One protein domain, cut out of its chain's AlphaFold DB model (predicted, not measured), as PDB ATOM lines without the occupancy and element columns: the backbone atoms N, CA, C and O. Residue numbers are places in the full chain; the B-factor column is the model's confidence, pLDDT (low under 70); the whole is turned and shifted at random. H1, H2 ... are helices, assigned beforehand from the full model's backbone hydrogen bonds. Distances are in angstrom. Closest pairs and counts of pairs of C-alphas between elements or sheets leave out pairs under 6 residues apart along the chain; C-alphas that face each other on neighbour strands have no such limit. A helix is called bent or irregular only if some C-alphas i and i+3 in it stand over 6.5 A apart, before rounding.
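AT A GLANCE: This is residues 3 to 118 of the 120 residues of the protein "Hydrolase" of Streptomyces laurentii (UniProt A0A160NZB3). A helical hairpin, H1 folded back beside the first part of long H2, is crossed toward H2's other end by H4, while short H3 packs on both H2 and H4. The printed part has 116 residues with four named helices, H1 to H4 in order, and no named strand: all helix. It is compact, with a radius of gyration of the C-alphas of 15.0 A and spans of 45 by 32 by 22 A.

IN THESE COORDINATES: Pass residues 3 to 21 and find C-alpha 22 at (432.610, 349.583, 323.246), where H1, residues 22 to 37, begins and runs 22.5 A. H2, residues 55 to 78, runs 34.7 A; H3 is residues 84 to 91. H4, residues 97 to 116, runs 28.8 A to C-alpha 116 at (440.121, 356.685, 320.674); it is irregular, with C-alphas 98 and 101 7.2 A apart.

HOW THE PARTS SIT: H2, with residues 55 to 63 alone, touches H1, closest at C-alphas 56 and 36, 5.4 A, at a shallow tilt of 28 degrees, opposite ways. H4 touches H2, closest at C-alphas 110 and 70, 6.5 A, about perpendicular at 84 degrees. Every O i to N i+4 pair is within hydrogen-bond range in H1, H2 and H3, and 14 of 16 in H4.

THE WHOLE: The printed part has no cut; H1 to H2 is a long link, and no printed residue is under 70 in pLDDT.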
ATOM      1  N   THR A   3     424.012 333.833 320.760       96.81
ATOM      2  CA  THR A   3     424.669 335.128 321.058       96.81
ATOM      3  C   THR A   3     425.450 335.151 322.366       96.81
ATOM      4  O   THR A   3     426.192 336.110 322.603       96.81
ATOM      5  N   GLY A   4     425.290 334.128 323.216       96.56
ATOM      6  CA  GLY A   4     425.829 334.149 324.577       96.56
ATOM      7  C   GLY A   4     425.388 335.427 325.292       96.56
ATOM      8  O   GLY A   4     424.203 335.761 325.270       96.56
ATOM      9  N   ASP A   5     426.352 336.179 325.820       96.50
ATOM     10  CA  ASP A   5     426.090 337.428 326.547       96.50
ATOM     11  C   ASP A   5     426.203 338.697 325.692       96.50
ATOM     12  O   ASP A   5     426.104 339.811 326.207       96.50
ATOM     13  N   THR A   6     426.361 338.558 324.370       96.75
ATOM     14  CA  THR A   6     426.409 339.711 323.452       96.75
ATOM     15  C   THR A   6     425.043 340.399 323.360       96.75
ATOM     16  O   THR A   6     424.945 341.627 323.447       96.75
ATOM     17  N   ILE A   7     423.988 339.588 323.220       97.75
ATOM     18  CA  ILE A   7     422.570 339.969 323.275       97.75
ATOM     19  C   ILE A   7     421.894 339.016 324.255       97.75
ATOM     20  O   ILE A   7     422.060 337.803 324.141       97.75
ATOM     21  N   LEU A   8     421.143 339.583 325.195       97.81
ATOM     22  CA  LEU A   8     420.407 338.895 326.247       97.81
ATOM     23  C   LEU A   8     418.922 338.882 325.893       97.81
ATOM     24  O   LEU A   8     418.419 339.796 325.244       97.81
ATOM     25  N   GLY A   9     418.193 337.891 326.397       96.56
ATOM     26  CA  GLY A   9     416.742 337.808 326.235       96.56
ATOM     27  C   GLY A   9     415.964 338.852 327.041       96.56
ATOM     28  O   GLY A   9     414.759 339.019 326.862       96.56
ATOM     29  N   ARG A  10     416.619 339.531 327.988       94.50
ATOM     30  CA  ARG A  10     416.031 340.599 328.800       94.50
ATOM     31  C   ARG A  10     417.104 341.598 329.212       94.50
ATOM     32  O   ARG A  10     418.188 341.200 329.626       94.50
ATOM     33  N   GLY A  11     416.754 342.883 329.183       92.62
ATOM     34  CA  GLY A  11     417.680 343.957 329.531       92.62
ATOM     35  C   GLY A  11     418.817 344.075 328.517       92.62
ATOM     36  O   GLY A  11     418.661 343.704 327.358       92.62
ATOM     37  N   THR A  12     419.954 344.607 328.958       93.50
ATOM     38  CA  THR A  12     421.159 344.756 328.138       93.50
ATOM     39  C   THR A  12     422.372 344.196 328.860       93.50
ATOM     40  O   THR A  12     422.415 344.198 330.086       93.50
ATOM     41  N   THR A  13     423.384 343.768 328.107       94.44
ATOM     42  CA  THR A  13     424.651 343.298 328.688       94.44
ATOM     43  C   THR A  13     425.493 344.455 329.242       94.44
ATOM     44  O   THR A  13     425.217 345.626 328.966       94.44
ATOM     45  N   MET A  14     426.537 344.155 330.004       94.12
ATOM     46  CA  MET A  14     427.520 345.144 330.452       94.12
ATOM     47  C   MET A  14     428.729 345.132 329.511       94.12
ATOM     48  O   MET A  14     429.181 344.067 329.108       94.12
ATOM     49  N   VAL A  15     429.275 346.306 329.185       96.25
ATOM     50  CA  VAL A  15     430.577 346.426 328.505       96.25
ATOM     51  C   VAL A  15     431.553 346.994 329.526       96.25
ATOM     52  O   VAL A  15     431.608 348.202 329.720       96.25
ATOM     53  N   ALA A  16     432.238 346.114 330.255       96.25
ATOM     54  CA  ALA A  16     433.013 346.491 331.433       96.25
ATOM     55  C   ALA A  16     434.490 346.737 331.097       96.25
ATOM     56  O   ALA A  16     435.206 345.802 330.753       96.25
ATOM     57  N   HIS A  17     434.959 347.974 331.243       96.62
ATOM     58  CA  HIS A  17     436.382 348.310 331.143       96.62
ATOM     59  C   HIS A  17     437.227 347.561 332.207       96.62
ATOM     60  O   HIS A  17     436.750 347.404 333.334       96.62
ATOM     61  N   PRO A  18     438.495 347.179 331.931       95.44
ATOM     62  CA  PRO A  18     439.264 347.447 330.706       95.44
ATOM     63  C   PRO A  18     439.037 346.445 329.575       95.44
ATOM     64  O   PRO A  18     439.290 346.776 328.421       95.44
ATOM     65  N   ASP A  19     438.550 345.247 329.891       95.44
ATOM     66  CA  ASP A  19     438.475 344.160 328.912       95.44
ATOM     67  C   ASP A  19     437.345 344.378 327.895       95.44
ATOM     68  O   ASP A  19     437.465 344.051 326.716       95.44
ATOM     69  N   GLY A  20     436.235 344.968 328.341       95.44
ATOM     70  CA  GLY A  20     435.103 345.339 327.506       95.44
ATOM     71  C   GLY A  20     435.350 346.650 326.769       95.44
ATOM     72  O   GLY A  20     435.296 347.726 327.365       95.44
ATOM     73  N   LYS A  21     435.528 346.561 325.448       97.44
ATOM     74  CA  LYS A  21     435.666 347.724 324.563       97.44
ATOM     75  C   LYS A  21     434.383 347.991 323.793       97.44
ATOM     76  O   LYS A  21     433.877 347.128 323.073       97.44
ATOM     77  N   LEU A  22     433.868 349.216 323.898       97.44
ATOM     78  CA  LEU A  22     432.610 349.583 323.246       97.44
ATOM     79  C   LEU A  22     432.698 349.501 321.717       97.44
ATOM     80  O   LEU A  22     431.739 349.063 321.088       97.44
ATOM     81  N   GLY A  23     433.835 349.872 321.123       97.31
ATOM     82  CA  GLY A  23     434.034 349.794 319.673       97.31
ATOM     83  C   GLY A  23     433.879 348.369 319.139       97.31
ATOM     84  O   GLY A  23     433.027 348.122 318.285       97.31
ATOM     85  N   GLU A  24     434.624 347.424 319.717       97.81
ATOM     86  CA  GLU A  24     434.584 345.998 319.349       97.81
ATOM     87  C   GLU A  24     433.189 345.385 319.580       97.81
ATOM     88  O   GLU A  24     432.693 344.586 318.777       97.81
ATOM     89  N   TYR A  25     432.512 345.801 320.652       97.88
ATOM     90  CA  TYR A  25     431.142 345.386 320.933       97.88
ATOM     91  C   TYR A  25     430.139 345.910 319.890       97.88
ATOM     92  O   TYR A  25     429.307 345.148 319.393       97.88
ATOM     93  N   LEU A  26     430.225 347.189 319.506       97.88
ATOM     94  CA  LEU A  26     429.375 347.770 318.460       97.88
ATOM     95  C   LEU A  26     429.628 347.115 317.099       97.88
ATOM     96  O   LEU A  26     428.679 346.873 316.355       97.88
ATOM     97  N   ASP A  27     430.880 346.789 316.779       98.06
ATOM     98  CA  ASP A  27     431.219 346.054 315.558       98.06
ATOM     99  C   ASP A  27     430.623 344.647 315.562       98.06
ATOM    100  O   ASP A  27     430.095 344.196 314.544       98.06
ATOM    101  N   SER A  28     430.622 343.982 316.718       97.94
ATOM    102  CA  SER A  28     429.938 342.701 316.890       97.94
ATOM    103  C   SER A  28     428.437 342.842 316.636       97.94
ATOM    104  O   SER A  28     427.895 342.090 315.832       97.94
ATOM    105  N   LEU A  29     427.765 343.848 317.209       98.00
ATOM    106  CA  LEU A  29     426.341 344.099 316.944       98.00
ATOM    107  C   LEU A  29     426.055 344.384 315.461       98.00
ATOM    108  O   LEU A  29     425.076 343.869 314.926       98.00
ATOM    109  N   ARG A  30     426.914 345.144 314.768       97.94
ATOM    110  CA  ARG A  30     426.779 345.389 313.319       97.94
ATOM    111  C   ARG A  30     426.910 344.103 312.501       97.94
ATOM    112  O   ARG A  30     426.172 343.937 311.536       97.94
ATOM    113  N   ARG A  31     427.796 343.184 312.897       97.62
ATOM    114  CA  ARG A  31     427.896 341.850 312.280       97.62
ATOM    115  C   ARG A  31     426.661 340.999 312.563       97.62
ATOM    116  O   ARG A  31     426.152 340.350 311.663       97.62
ATOM    117  N   LEU A  32     426.134 341.017 313.788       97.50
ATOM    118  CA  LEU A  32     424.886 340.307 314.096       97.50
ATOM    119  C   LEU A  32     423.721 340.860 313.263       97.50
ATOM    120  O   LEU A  32     422.916 340.087 312.760       97.50
ATOM    121  N   ARG A  33     423.671 342.181 313.056       97.62
ATOM    122  CA  ARG A  33     422.682 342.846 312.200       97.62
ATOM    123  C   ARG A  33     422.762 342.383 310.745       97.62
ATOM    124  O   ARG A  33     421.722 342.155 310.136       97.62
ATOM    125  N   SER A  34     423.962 342.239 310.177       97.31
ATOM    126  CA  SER A  34     424.089 341.746 308.797       97.31
ATOM    127  C   SER A  34     423.540 340.326 308.671       97.31
ATOM    128  O   SER A  34     422.789 340.056 307.747       97.31
ATOM    129  N   LEU A  35     423.759 339.455 309.665       96.75
ATOM    130  CA  LEU A  35     423.164 338.108 309.666       96.75
ATOM    131  C   LEU A  35     421.623 338.141 309.675       96.75
ATOM    132  O   LEU A  35     420.978 337.263 309.105       96.75
ATOM    133  N   THR A  36     421.008 339.139 310.321       96.50
ATOM    134  CA  THR A  36     419.540 339.265 310.321       96.50
ATOM    135  C   THR A  36     418.991 339.805 309.001       96.50
ATOM    136  O   THR A  36     417.906 339.403 308.597       96.50
ATOM    137  N   VAL A  37     419.720 340.711 308.338       93.31
ATOM    138  CA  VAL A  37     419.275 341.379 307.100       93.31
ATOM    139  C   VAL A  37     419.605 340.552 305.856       93.31
ATOM    140  O   VAL A  37     418.759 340.410 304.976       93.31
ATOM    141  N   ASP A  38     420.814 340.002 305.798       94.44
ATOM    142  CA  ASP A  38     421.385 339.393 304.596       94.44
ATOM    143  C   ASP A  38     421.192 337.866 304.580       94.44
ATOM    144  O   ASP A  38     420.929 337.290 303.526       94.44
ATOM    145  N   ASP A  39     421.253 337.213 305.750       94.00
ATOM    146  CA  ASP A  39     421.250 335.744 305.872       94.00
ATOM    147  C   ASP A  39     419.937 335.160 306.433       94.00
ATOM    148  O   ASP A  39     419.843 333.958 306.697       94.00
ATOM    149  N   GLY A  40     418.907 335.990 306.637       92.44
ATOM    150  CA  GLY A  40     417.581 335.540 307.086       92.44
ATOM    151  C   GLY A  40     417.553 334.970 308.511       92.44
ATOM    152  O   GLY A  40     416.730 334.112 308.835       92.44
ATOM    153  N   VAL A  41     418.461 335.402 309.391       96.44
ATOM    154  CA  VAL A  41     418.435 334.988 310.799       96.44
ATOM    155  C   VAL A  41     417.314 335.715 311.538       96.44
ATOM    156  O   VAL A  41     417.400 336.914 311.792       96.44
ATOM    157  N   HIS A  42     416.297 334.967 311.966       97.38
ATOM    158  CA  HIS A  42     415.136 335.535 312.662       97.38
ATOM    159  C   HIS A  42     415.145 335.336 314.182       97.38
ATOM    160  O   HIS A  42     414.509 336.102 314.887       97.38
ATOM    161  N   THR A  43     415.897 334.371 314.722       98.12
ATOM    162  CA  THR A  43     415.841 334.032 316.159       98.12
ATOM    163  C   THR A  43     417.185 334.220 316.862       98.12
ATOM    164  O   THR A  43     418.220 333.737 316.386       98.12
ATOM    165  N   VAL A  44     417.168 334.849 318.041       98.19
ATOM    166  CA  VAL A  44     418.302 334.924 318.975       98.19
ATOM    167  C   VAL A  44     418.110 333.922 320.108       98.19
ATOM    168  O   VAL A  44     417.076 333.894 320.773       98.19
ATOM    169  N   LEU A  45     419.144 333.118 320.333       98.19
ATOM    170  CA  LEU A  45     419.268 332.168 321.430       98.19
ATOM    171  C   LEU A  45     420.333 332.717 322.401       98.19
ATOM    172  O   LEU A  45     421.531 332.485 322.180       98.19
ATOM    173  N   PRO A  46     419.931 333.517 323.405       98.12
ATOM    174  CA  PRO A  46     420.867 334.174 324.309       98.12
ATOM    175  C   PRO A  46     421.392 333.209 325.375       98.12
ATOM    176  O   PRO A  46     420.772 332.188 325.669       98.12
ATOM    177  N   GLY A  47     422.522 333.559 325.993       97.56
ATOM    178  CA  GLY A  47     423.037 332.843 327.167       97.56
ATOM    179  C   GLY A  47     422.135 333.010 328.394       97.56
ATOM    180  O   GLY A  47     422.012 332.095 329.204       97.56
ATOM    181  N   HIS A  48     421.452 334.155 328.492       97.38
ATOM    182  CA  HIS A  48     420.550 334.482 329.593       97.38
ATOM    183  C   HIS A  48     419.252 335.129 329.099       97.38
ATOM    184  O   HIS A  48     419.254 335.958 328.187       97.38
ATOM    185  N   GLY A  49     418.146 334.810 329.773       97.00
ATOM    186  CA  GLY A  49     416.813 335.306 329.433       97.00
ATOM    187  C   GLY A  49     416.098 334.462 328.367       97.00
ATOM    188  O   GLY A  49     416.607 333.422 327.954       97.00
ATOM    189  N   PRO A  50     414.882 334.867 327.961       97.75
ATOM    190  CA  PRO A  50     414.089 334.135 326.978       97.75
ATOM    191  C   PRO A  50     414.685 334.200 325.567       97.75
ATOM    192  O   PRO A  50     415.421 335.121 325.224       97.75
ATOM    193  N   VAL A  51     414.293 333.243 324.727       98.31
ATOM    194  CA  VAL A  51     414.511 333.306 323.277       98.31
ATOM    195  C   VAL A  51     413.830 334.551 322.707       98.31
ATOM    196  O   VAL A  51     412.719 334.890 323.116       98.31
ATOM    197  N   LEU A  52     414.488 335.216 321.756       98.12
ATOM    198  CA  LEU A  52     413.903 336.337 321.019       98.12
ATOM    199  C   LEU A  52     413.598 335.886 319.592       98.12
ATOM    200  O   LEU A  52     414.510 335.530 318.845       98.12
ATOM    201  N   GLU A  53     412.318 335.899 319.224       98.00
ATOM    202  CA  GLU A  53     411.838 335.502 317.889       98.00
ATOM    203  C   GLU A  53     411.974 336.611 316.835       98.00
ATOM    204  O   GLU A  53     411.800 336.347 315.651       98.00
ATOM    205  N   ASP A  54     412.311 337.829 317.266       97.62
ATOM    206  CA  ASP A  54     412.646 338.963 316.407       97.62
ATOM    207  C   ASP A  54     414.115 339.359 316.615       97.62
ATOM    208  O   ASP A  54     414.457 340.225 317.427       97.62
ATOM    209  N   ALA A  55     415.013 338.675 315.906       97.88
ATOM    210  CA  ALA A  55     416.447 338.929 315.979       97.88
ATOM    211  C   ALA A  55     416.819 340.325 315.471       97.88
ATOM    212  O   ALA A  55     417.677 340.976 316.067       97.88
ATOM    213  N   GLN A  56     416.183 340.790 314.392       97.81
ATOM    214  CA  GLN A  56     416.482 342.100 313.823       97.81
ATOM    215  C   GLN A  56     416.073 343.205 314.800       97.81
ATOM    216  O   GLN A  56     416.894 344.064 315.124       97.81
ATOM    217  N   GLY A  57     414.851 343.147 315.337       97.69
ATOM    218  CA  GLY A  57     414.386 344.090 316.351       97.69
ATOM    219  C   GLY A  57     415.250 344.067 317.611       97.69
ATOM    220  O   GLY A  57     415.577 345.127 318.146       97.69
ATOM    221  N   ALA A  58     415.708 342.888 318.045       97.94
ATOM    222  CA  ALA A  58     416.628 342.770 319.174       97.94
ATOM    223  C   ALA A  58     417.970 343.481 318.919       97.94
ATOM    224  O   ALA A  58     418.431 344.249 319.766       97.94
ATOM    225  N   VAL A  59     418.597 343.258 317.759       97.94
ATOM    226  CA  VAL A  59     419.882 343.891 317.416       97.94
ATOM    227  C   VAL A  59     419.732 345.409 317.268       97.94
ATOM    228  O   VAL A  59     420.556 346.158 317.796       97.94
ATOM    229  N   GLU A  60     418.673 345.875 316.602       97.94
ATOM    230  CA  GLU A  60     418.401 347.308 316.422       97.94
ATOM    231  C   GLU A  60     418.117 348.004 317.759       97.94
ATOM    232  O   GLU A  60     418.658 349.081 318.022       97.94
ATOM    233  N   PHE A  61     417.354 347.367 318.655       97.88
ATOM    234  CA  PHE A  61     417.154 347.860 320.019       97.88
ATOM    235  C   PHE A  61     418.489 348.034 320.751       97.88
ATOM    236  O   PHE A  61     418.731 349.076 321.361       97.88
ATOM    237  N   TYR A  62     419.375 347.040 320.666       98.00
ATOM    238  CA  TYR A  62     420.691 347.103 321.292       98.00
ATOM    239  C   TYR A  62     421.542 348.247 320.730       98.00
ATOM    240  O   TYR A  62     422.115 349.015 321.506       98.00
ATOM    241  N   LEU A  63     421.603 348.403 319.405       97.94
ATOM    242  CA  LEU A  63     422.333 349.497 318.756       97.94
ATOM    243  C   LEU A  63     421.790 350.867 319.184       97.94
ATOM    244  O   LEU A  63     422.565 351.728 319.606       97.94
ATOM    245  N   ALA A  64     420.467 351.050 319.142       97.88
ATOM    246  CA  ALA A  64     419.813 352.291 319.546       97.88
ATOM    247  C   ALA A  64     420.040 352.604 321.032       97.88
ATOM    248  O   ALA A  64     420.369 353.736 321.391       97.88
ATOM    249  N   HIS A  65     419.938 351.596 321.901       96.50
ATOM    250  CA  HIS A  65     420.199 351.751 323.328       96.50
ATOM    251  C   HIS A  65     421.641 352.202 323.595       96.50
ATOM    252  O   HIS A  65     421.864 353.111 324.396       96.50
ATOM    253  N   ARG A  66     422.630 351.604 322.913       96.69
ATOM    254  CA  ARG A  66     424.039 352.000 323.066       96.69
ATOM    255  C   ARG A  66     424.308 353.399 322.547       96.69
ATOM    256  O   ARG A  66     424.996 354.147 323.231       96.69
ATOM    257  N   ALA A  67     423.746 353.762 321.398       96.81
ATOM    258  CA  ALA A  67     423.865 355.116 320.871       96.81
ATOM    259  C   ALA A  67     423.261 356.147 321.840       96.81
ATOM    260  O   ALA A  67     423.899 357.149 322.146       96.81
ATOM    261  N   SER A  68     422.076 355.865 322.391       96.88
ATOM    262  CA  SER A  68     421.423 356.748 323.365       96.88
ATOM    263  C   SER A  68     422.257 356.934 324.634       96.88
ATOM    264  O   SER A  68     422.399 358.058 325.110       96.88
ATOM    265  N   ARG A  69     422.834 355.854 325.175       96.50
ATOM    266  CA  ARG A  69     423.678 355.942 326.375       96.50
ATOM    267  C   ARG A  69     424.996 356.657 326.112       96.50
ATOM    268  O   ARG A  69     425.374 357.498 326.921       96.50
ATOM    269  N   LEU A  70     425.629 356.401 324.969       97.25
ATOM    270  CA  LEU A  70     426.842 357.114 324.582       97.25
ATOM    271  C   LEU A  70     426.585 358.621 324.454       97.25
ATOM    272  O   LEU A  70     427.346 359.399 325.013       97.25
ATOM    273  N   ALA A  71     425.477 359.031 323.829       97.50
ATOM    274  CA  ALA A  71     425.113 360.443 323.703       97.50
ATOM    275  C   ALA A  71     424.896 361.133 325.065       97.50
ATOM    276  O   ALA A  71     425.236 362.302 325.237       97.50
ATOM    277  N   GLN A  72     424.359 360.418 326.062       97.50
ATOM    278  CA  GLN A  72     424.245 360.943 327.432       97.50
ATOM    279  C   GLN A  72     425.619 361.147 328.079       97.50
ATOM    280  O   GLN A  72     425.826 362.145 328.765       97.50
ATOM    281  N   VAL A  73     426.560 360.224 327.849       97.75
ATOM    282  CA  VAL A  73     427.948 360.367 328.313       97.75
ATOM    283  C   VAL A  73     428.644 361.530 327.605       97.75
ATOM    284  O   VAL A  73     429.269 362.339 328.282       97.75
ATOM    285  N   GLU A  74     428.494 361.666 326.286       97.00
ATOM    286  CA  GLU A  74     429.012 362.805 325.512       97.00
ATOM    287  C   GLU A  74     428.479 364.133 326.068       97.00
ATOM    288  O   GLU A  74     429.266 365.005 326.431       97.00
ATOM    289  N   THR A  75     427.160 364.238 326.260       97.31
ATOM    290  CA  THR A  75     426.512 365.433 326.831       97.31
ATOM    291  C   THR A  75     427.058 365.763 328.225       97.31
ATOM    292  O   THR A  75     427.299 366.927 328.547       97.31
ATOM    293  N   ALA A  76     427.287 364.753 329.070       97.69
ATOM    294  CA  ALA A  76     427.872 364.964 330.393       97.69
ATOM    295  C   ALA A  76     429.315 365.495 330.301       97.69
ATOM    296  O   ALA A  76     429.695 366.398 331.052       97.69
ATOM    297  N   VAL A  77     430.117 364.981 329.365       96.94
ATOM    298  CA  VAL A  77     431.485 365.474 329.145       96.94
ATOM    299  C   VAL A  77     431.481 366.913 328.625       96.94
ATOM    300  O   VAL A  77     432.257 367.738 329.116       96.94
ATOM    301  N   GLU A  78     430.580 367.248 327.700       96.00
ATOM    302  CA  GLU A  78     430.380 368.616 327.199       96.00
ATOM    303  C   GLU A  78     429.961 369.587 328.314       96.00
ATOM    304  O   GLU A  78     430.421 370.729 328.349       96.00
ATOM    305  N   ALA A  79     429.164 369.119 329.281       96.44
ATOM    306  CA  ALA A  79     428.792 369.871 330.480       96.44
ATOM    307  C   ALA A  79     429.939 370.027 331.504       96.44
ATOM    308  O   ALA A  79     429.783 370.717 332.512       96.44
ATOM    309  N   GLY A  80     431.104 369.421 331.251       96.19
ATOM    310  CA  GLY A  80     432.310 369.569 332.062       96.19
ATOM    311  C   GLY A  80     432.574 368.431 333.050       96.19
ATOM    312  O   GLY A  80     433.531 368.537 333.817       96.19
ATOM    313  N   HIS A  81     431.799 367.343 333.031       97.25
ATOM    314  CA  HIS A  81     432.091 366.151 333.833       97.25
ATOM    315  C   HIS A  81     433.313 365.419 333.253       97.25
ATOM    316  O   HIS A  81     433.296 364.972 332.107       97.25
ATOM    317  N   ARG A  82     434.411 365.331 334.017       88.88
ATOM    318  CA  ARG A  82     435.711 364.846 333.503       88.88
ATOM    319  C   ARG A  82     436.084 363.438 333.959       88.88
ATOM    320  O   ARG A  82     436.906 362.801 333.300       88.88
ATOM    321  N   SER A  83     435.516 362.950 335.060       95.75
ATOM    322  CA  SER A  83     435.764 361.596 335.560       95.75
ATOM    323  C   SER A  83     434.586 360.656 335.283       95.75
ATOM    324  O   SER A  83     433.453 361.092 335.084       95.75
ATOM    325  N   ALA A  84     434.848 359.345 335.280       97.38
ATOM    326  CA  ALA A  84     433.787 358.348 335.148       97.38
ATOM    327  C   ALA A  84     432.791 358.421 336.316       97.38
ATOM    328  O   ALA A  84     431.595 358.265 336.102       97.38
ATOM    329  N   GLU A  85     433.278 358.709 337.523       97.56
ATOM    330  CA  GLU A  85     432.468 358.896 338.728       97.56
ATOM    331  C   GLU A  85     431.508 360.087 338.575       97.56
ATOM    332  O   GLU A  85     430.315 359.941 338.836       97.56
ATOM    333  N   ASP A  86     431.992 361.230 338.066       97.50
ATOM    334  CA  ASP A  86     431.158 362.414 337.807       97.50
ATOM    335  C   ASP A  86     430.071 362.116 336.771       97.50
ATOM    336  O   ASP A  86     428.904 362.471 336.951       97.50
ATOM    337  N   VAL A  87     430.452 361.446 335.681       98.00
ATOM    338  CA  VAL A  87     429.519 361.072 334.616       98.00
ATOM    339  C   VAL A  87     428.482 360.080 335.137       98.00
ATOM    340  O   VAL A  87     427.305 360.233 334.825       98.00
ATOM    341  N   VAL A  88     428.864 359.095 335.959       98.19
ATOM    342  CA  VAL A  88     427.902 358.185 336.600       98.19
ATOM    343  C   VAL A  88     426.951 358.960 337.503       98.19
ATOM    344  O   VAL A  88     425.741 358.796 337.380       98.19
ATOM    345  N   ALA A  89     427.474 359.839 338.359       97.38
ATOM    346  CA  ALA A  89     426.654 360.626 339.271       97.38
ATOM    347  C   ALA A  89     425.628 361.506 338.538       97.38
ATOM    348  O   ALA A  89     424.532 361.718 339.056       97.38
ATOM    349  N   HIS A  90     425.964 361.983 337.335       97.06
ATOM    350  CA  HIS A  90     425.067 362.757 336.481       97.06
ATOM    351  C   HIS A  90     424.081 361.877 335.689       97.06
ATOM    352  O   HIS A  90     422.870 362.053 335.782       97.06
ATOM    353  N   VAL A  91     424.585 360.911 334.914       96.25
ATOM    354  CA  VAL A  91     423.797 360.108 333.959       96.25
ATOM    355  C   VAL A  91     422.929 359.051 334.656       96.25
ATOM    356  O   VAL A  91     421.874 358.673 334.143       96.25
ATOM    357  N   TYR A  92     423.355 358.569 335.826       95.56
ATOM    358  CA  TYR A  92     422.699 357.506 336.596       95.56
ATOM    359  C   TYR A  92     422.097 358.029 337.914       95.56
ATOM    360  O   TYR A  92     421.882 357.248 338.840       95.56
ATOM    361  N   ALA A  93     421.797 359.332 338.005       95.50
ATOM    362  CA  ALA A  93     421.278 359.976 339.217       95.50
ATOM    363  C   ALA A  93     420.012 359.300 339.788       95.50
ATOM    364  O   ALA A  93     419.882 359.173 341.004       95.50
ATOM    365  N   ASP A  94     419.128 358.811 338.912       94.44
ATOM    366  CA  ASP A  94     417.872 358.136 339.276       94.44
ATOM    367  C   ASP A  94     418.012 356.608 339.435       94.44
ATOM    368  O   ASP A  94     417.026 355.894 339.625       94.44
ATOM    369  N   VAL A  95     419.232 356.074 339.321       93.81
ATOM    370  CA  VAL A  95     419.523 354.641 339.443       93.81
ATOM    371  C   VAL A  95     420.037 354.336 340.845       93.81
ATOM    372  O   VAL A  95     420.839 355.088 341.401       93.81
ATOM    373  N   ASP A  96     419.607 353.200 341.404       96.06
ATOM    374  CA  ASP A  96     420.072 352.718 342.706       96.06
ATOM    375  C   ASP A  96     421.610 352.725 342.784       96.06
ATOM    376  O   ASP A  96     422.302 352.178 341.918       96.06
ATOM    377  N   ARG A  97     422.146 353.341 343.844       96.44
ATOM    378  CA  ARG A  97     423.592 353.518 344.050       96.44
ATOM    379  C   ARG A  97     424.361 352.204 344.137       96.44
ATOM    380  O   ARG A  97     425.550 352.185 343.833       96.44
ATOM    381  N   SER A  98     423.705 351.103 344.495       96.75
ATOM    382  CA  SER A  98     424.310 349.766 344.464       96.75
ATOM    383  C   SER A  98     424.741 349.334 343.057       96.75
ATOM    384  O   SER A  98     425.642 348.508 342.927       96.75
ATOM    385  N   LEU A  99     424.157 349.915 342.002       95.44
ATOM    386  CA  LEU A  99     424.491 349.627 340.605       95.44
ATOM    387  C   LEU A  99     425.572 350.554 340.035       95.44
ATOM    388  O   LEU A  99     426.071 350.310 338.934       95.44
ATOM    389  N   TRP A 100     425.961 351.606 340.759       97.44
ATOM    390  CA  TRP A 100     426.916 352.600 340.267       97.44
ATOM    391  C   TRP A 100     428.308 352.030 339.973       97.44
ATOM    392  O   TRP A 100     428.839 352.378 338.921       97.44
ATOM    393  N   PRO A 101     428.880 351.105 340.773       97.19
ATOM    394  CA  PRO A 101     430.172 350.507 340.432       97.19
ATOM    395  C   PRO A 101     430.161 349.805 339.066       97.19
ATOM    396  O   PRO A 101     431.104 349.918 338.289       97.19
ATOM    397  N   ALA A 102     429.062 349.124 338.728       95.56
ATOM    398  CA  ALA A 102     428.891 348.484 337.425       95.56
ATOM    399  C   ALA A 102     428.682 349.507 336.293       95.56
ATOM    400  O   ALA A 102     429.225 349.355 335.192       95.56
ATOM    401  N   ALA A 103     427.909 350.566 336.557       96.19
ATOM    402  CA  ALA A 103     427.723 351.666 335.617       96.19
ATOM    403  C   ALA A 103     429.052 352.367 335.303       96.19
ATOM    404  O   ALA A 103     429.331 352.653 334.141       96.19
ATOM    405  N   GLU A 104     429.905 352.564 336.307       97.81
ATOM    406  CA  GLU A 104     431.209 353.205 336.161       97.81
ATOM    407  C   GLU A 104     432.125 352.440 335.208       97.81
ATOM    408  O   GLU A 104     432.742 353.050 334.337       97.81
ATOM    409  N   LEU A 105     432.151 351.106 335.282       98.12
ATOM    410  CA  LEU A 105     432.902 350.282 334.326       98.12
ATOM    411  C   LEU A 105     432.408 350.480 332.885       98.12
ATOM    412  O   LEU A 105     433.218 350.539 331.957       98.12
ATOM    413  N   SER A 106     431.094 350.631 332.700       96.75
ATOM    414  CA  SER A 106     430.495 350.900 331.386       96.75
ATOM    415  C   SER A 106     430.761 352.324 330.896       96.75
ATOM    416  O   SER A 106     430.949 352.543 329.698       96.75
ATOM    417  N   VAL A 107     430.782 353.305 331.798       97.94
ATOM    418  CA  VAL A 107     431.134 354.696 331.484       97.94
ATOM    419  C   VAL A 107     432.613 354.804 331.122       97.94
ATOM    420  O   VAL A 107     432.943 355.454 330.137       97.94
ATOM    421  N   ARG A 108     433.508 354.113 331.835       98.44
ATOM    422  CA  ARG A 108     434.940 354.051 331.494       98.44
ATOM    423  C   ARG A 108     435.161 353.522 330.075       98.44
ATOM    424  O   ARG A 108     435.915 354.136 329.328       98.44
ATOM    425  N   ALA A 109     434.452 352.462 329.677       98.12
ATOM    426  CA  ALA A 109     434.521 351.925 328.313       98.12
ATOM    427  C   ALA A 109     434.022 352.925 327.249       98.12
ATOM    428  O   ALA A 109     434.570 352.989 326.151       98.12
ATOM    429  N   GLN A 110     432.994 353.717 327.570       97.81
ATOM    430  CA  GLN A 110     432.476 354.774 326.695       97.81
ATOM    431  C   GLN A 110     433.453 355.945 326.568       97.81
ATOM    432  O   GLN A 110     433.728 356.385 325.458       97.81
ATOM    433  N   LEU A 111     434.015 356.421 327.682       97.75
ATOM    434  CA  LEU A 111     435.012 357.495 327.672       97.75
ATOM    435  C   LEU A 111     436.254 357.095 326.873       97.75
ATOM    436  O   LEU A 111     436.766 357.907 326.110       97.75
ATOM    437  N   GLU A 112     436.712 355.850 327.010       97.88
ATOM    438  CA  GLU A 112     437.828 355.344 326.211       97.88
ATOM    439  C   GLU A 112     437.497 355.345 324.717       97.88
ATOM    440  O   GLU A 112     438.243 355.903 323.918       97.88
ATOM    441  N   TYR A 113     436.318 354.843 324.345       97.69
ATOM    442  CA  TYR A 113     435.847 354.868 322.960       97.69
ATOM    443  C   TYR A 113     435.772 356.286 322.365       97.69
ATOM    444  O   TYR A 113     436.096 356.482 321.192       97.69
ATOM    445  N   LEU A 114     435.357 357.283 323.154       96.50
ATOM    446  CA  LEU A 114     435.328 358.682 322.717       96.50
ATOM    447  C   LEU A 114     436.741 359.242 322.495       96.50
ATOM    448  O   LEU A 114     436.976 359.898 321.478       96.50
ATOM    449  N   ARG A 115     437.689 358.938 323.393       96.38
ATOM    450  CA  ARG A 115     439.103 359.343 323.260       96.38
ATOM    451  C   ARG A 115     439.768 358.715 322.044       96.38
ATOM    452  O   ARG A 115     440.406 359.420 321.268       96.38
ATOM    453  N   GLU A 116     439.581 357.412 321.835       96.50
ATOM    454  CA  GLU A 116     440.121 356.685 320.674       96.50
ATOM    455  C   GLU A 116     439.638 357.278 319.339       96.50
ATOM    456  O   GLU A 116     440.325 357.178 318.322       96.50
ATOM    457  N   ARG A 117     438.465 357.924 319.336       95.38
ATOM    458  CA  ARG A 117     437.878 358.595 318.168       95.38
ATOM    459  C   ARG A 117     438.165 360.096 318.086       95.38
ATOM    460  O   ARG A 117     437.720 360.725 317.129       95.38
ATOM    461  N   GLY A 118     438.892 360.663 319.049       94.38
ATOM    462  CA  GLY A 118     439.204 362.095 319.102       94.38
ATOM    463  C   GLY A 118     437.979 362.988 319.315       94.38
ATOM    464  O   GLY A 118     437.967 364.123 318.845       94.38
TER     465      GLY A 118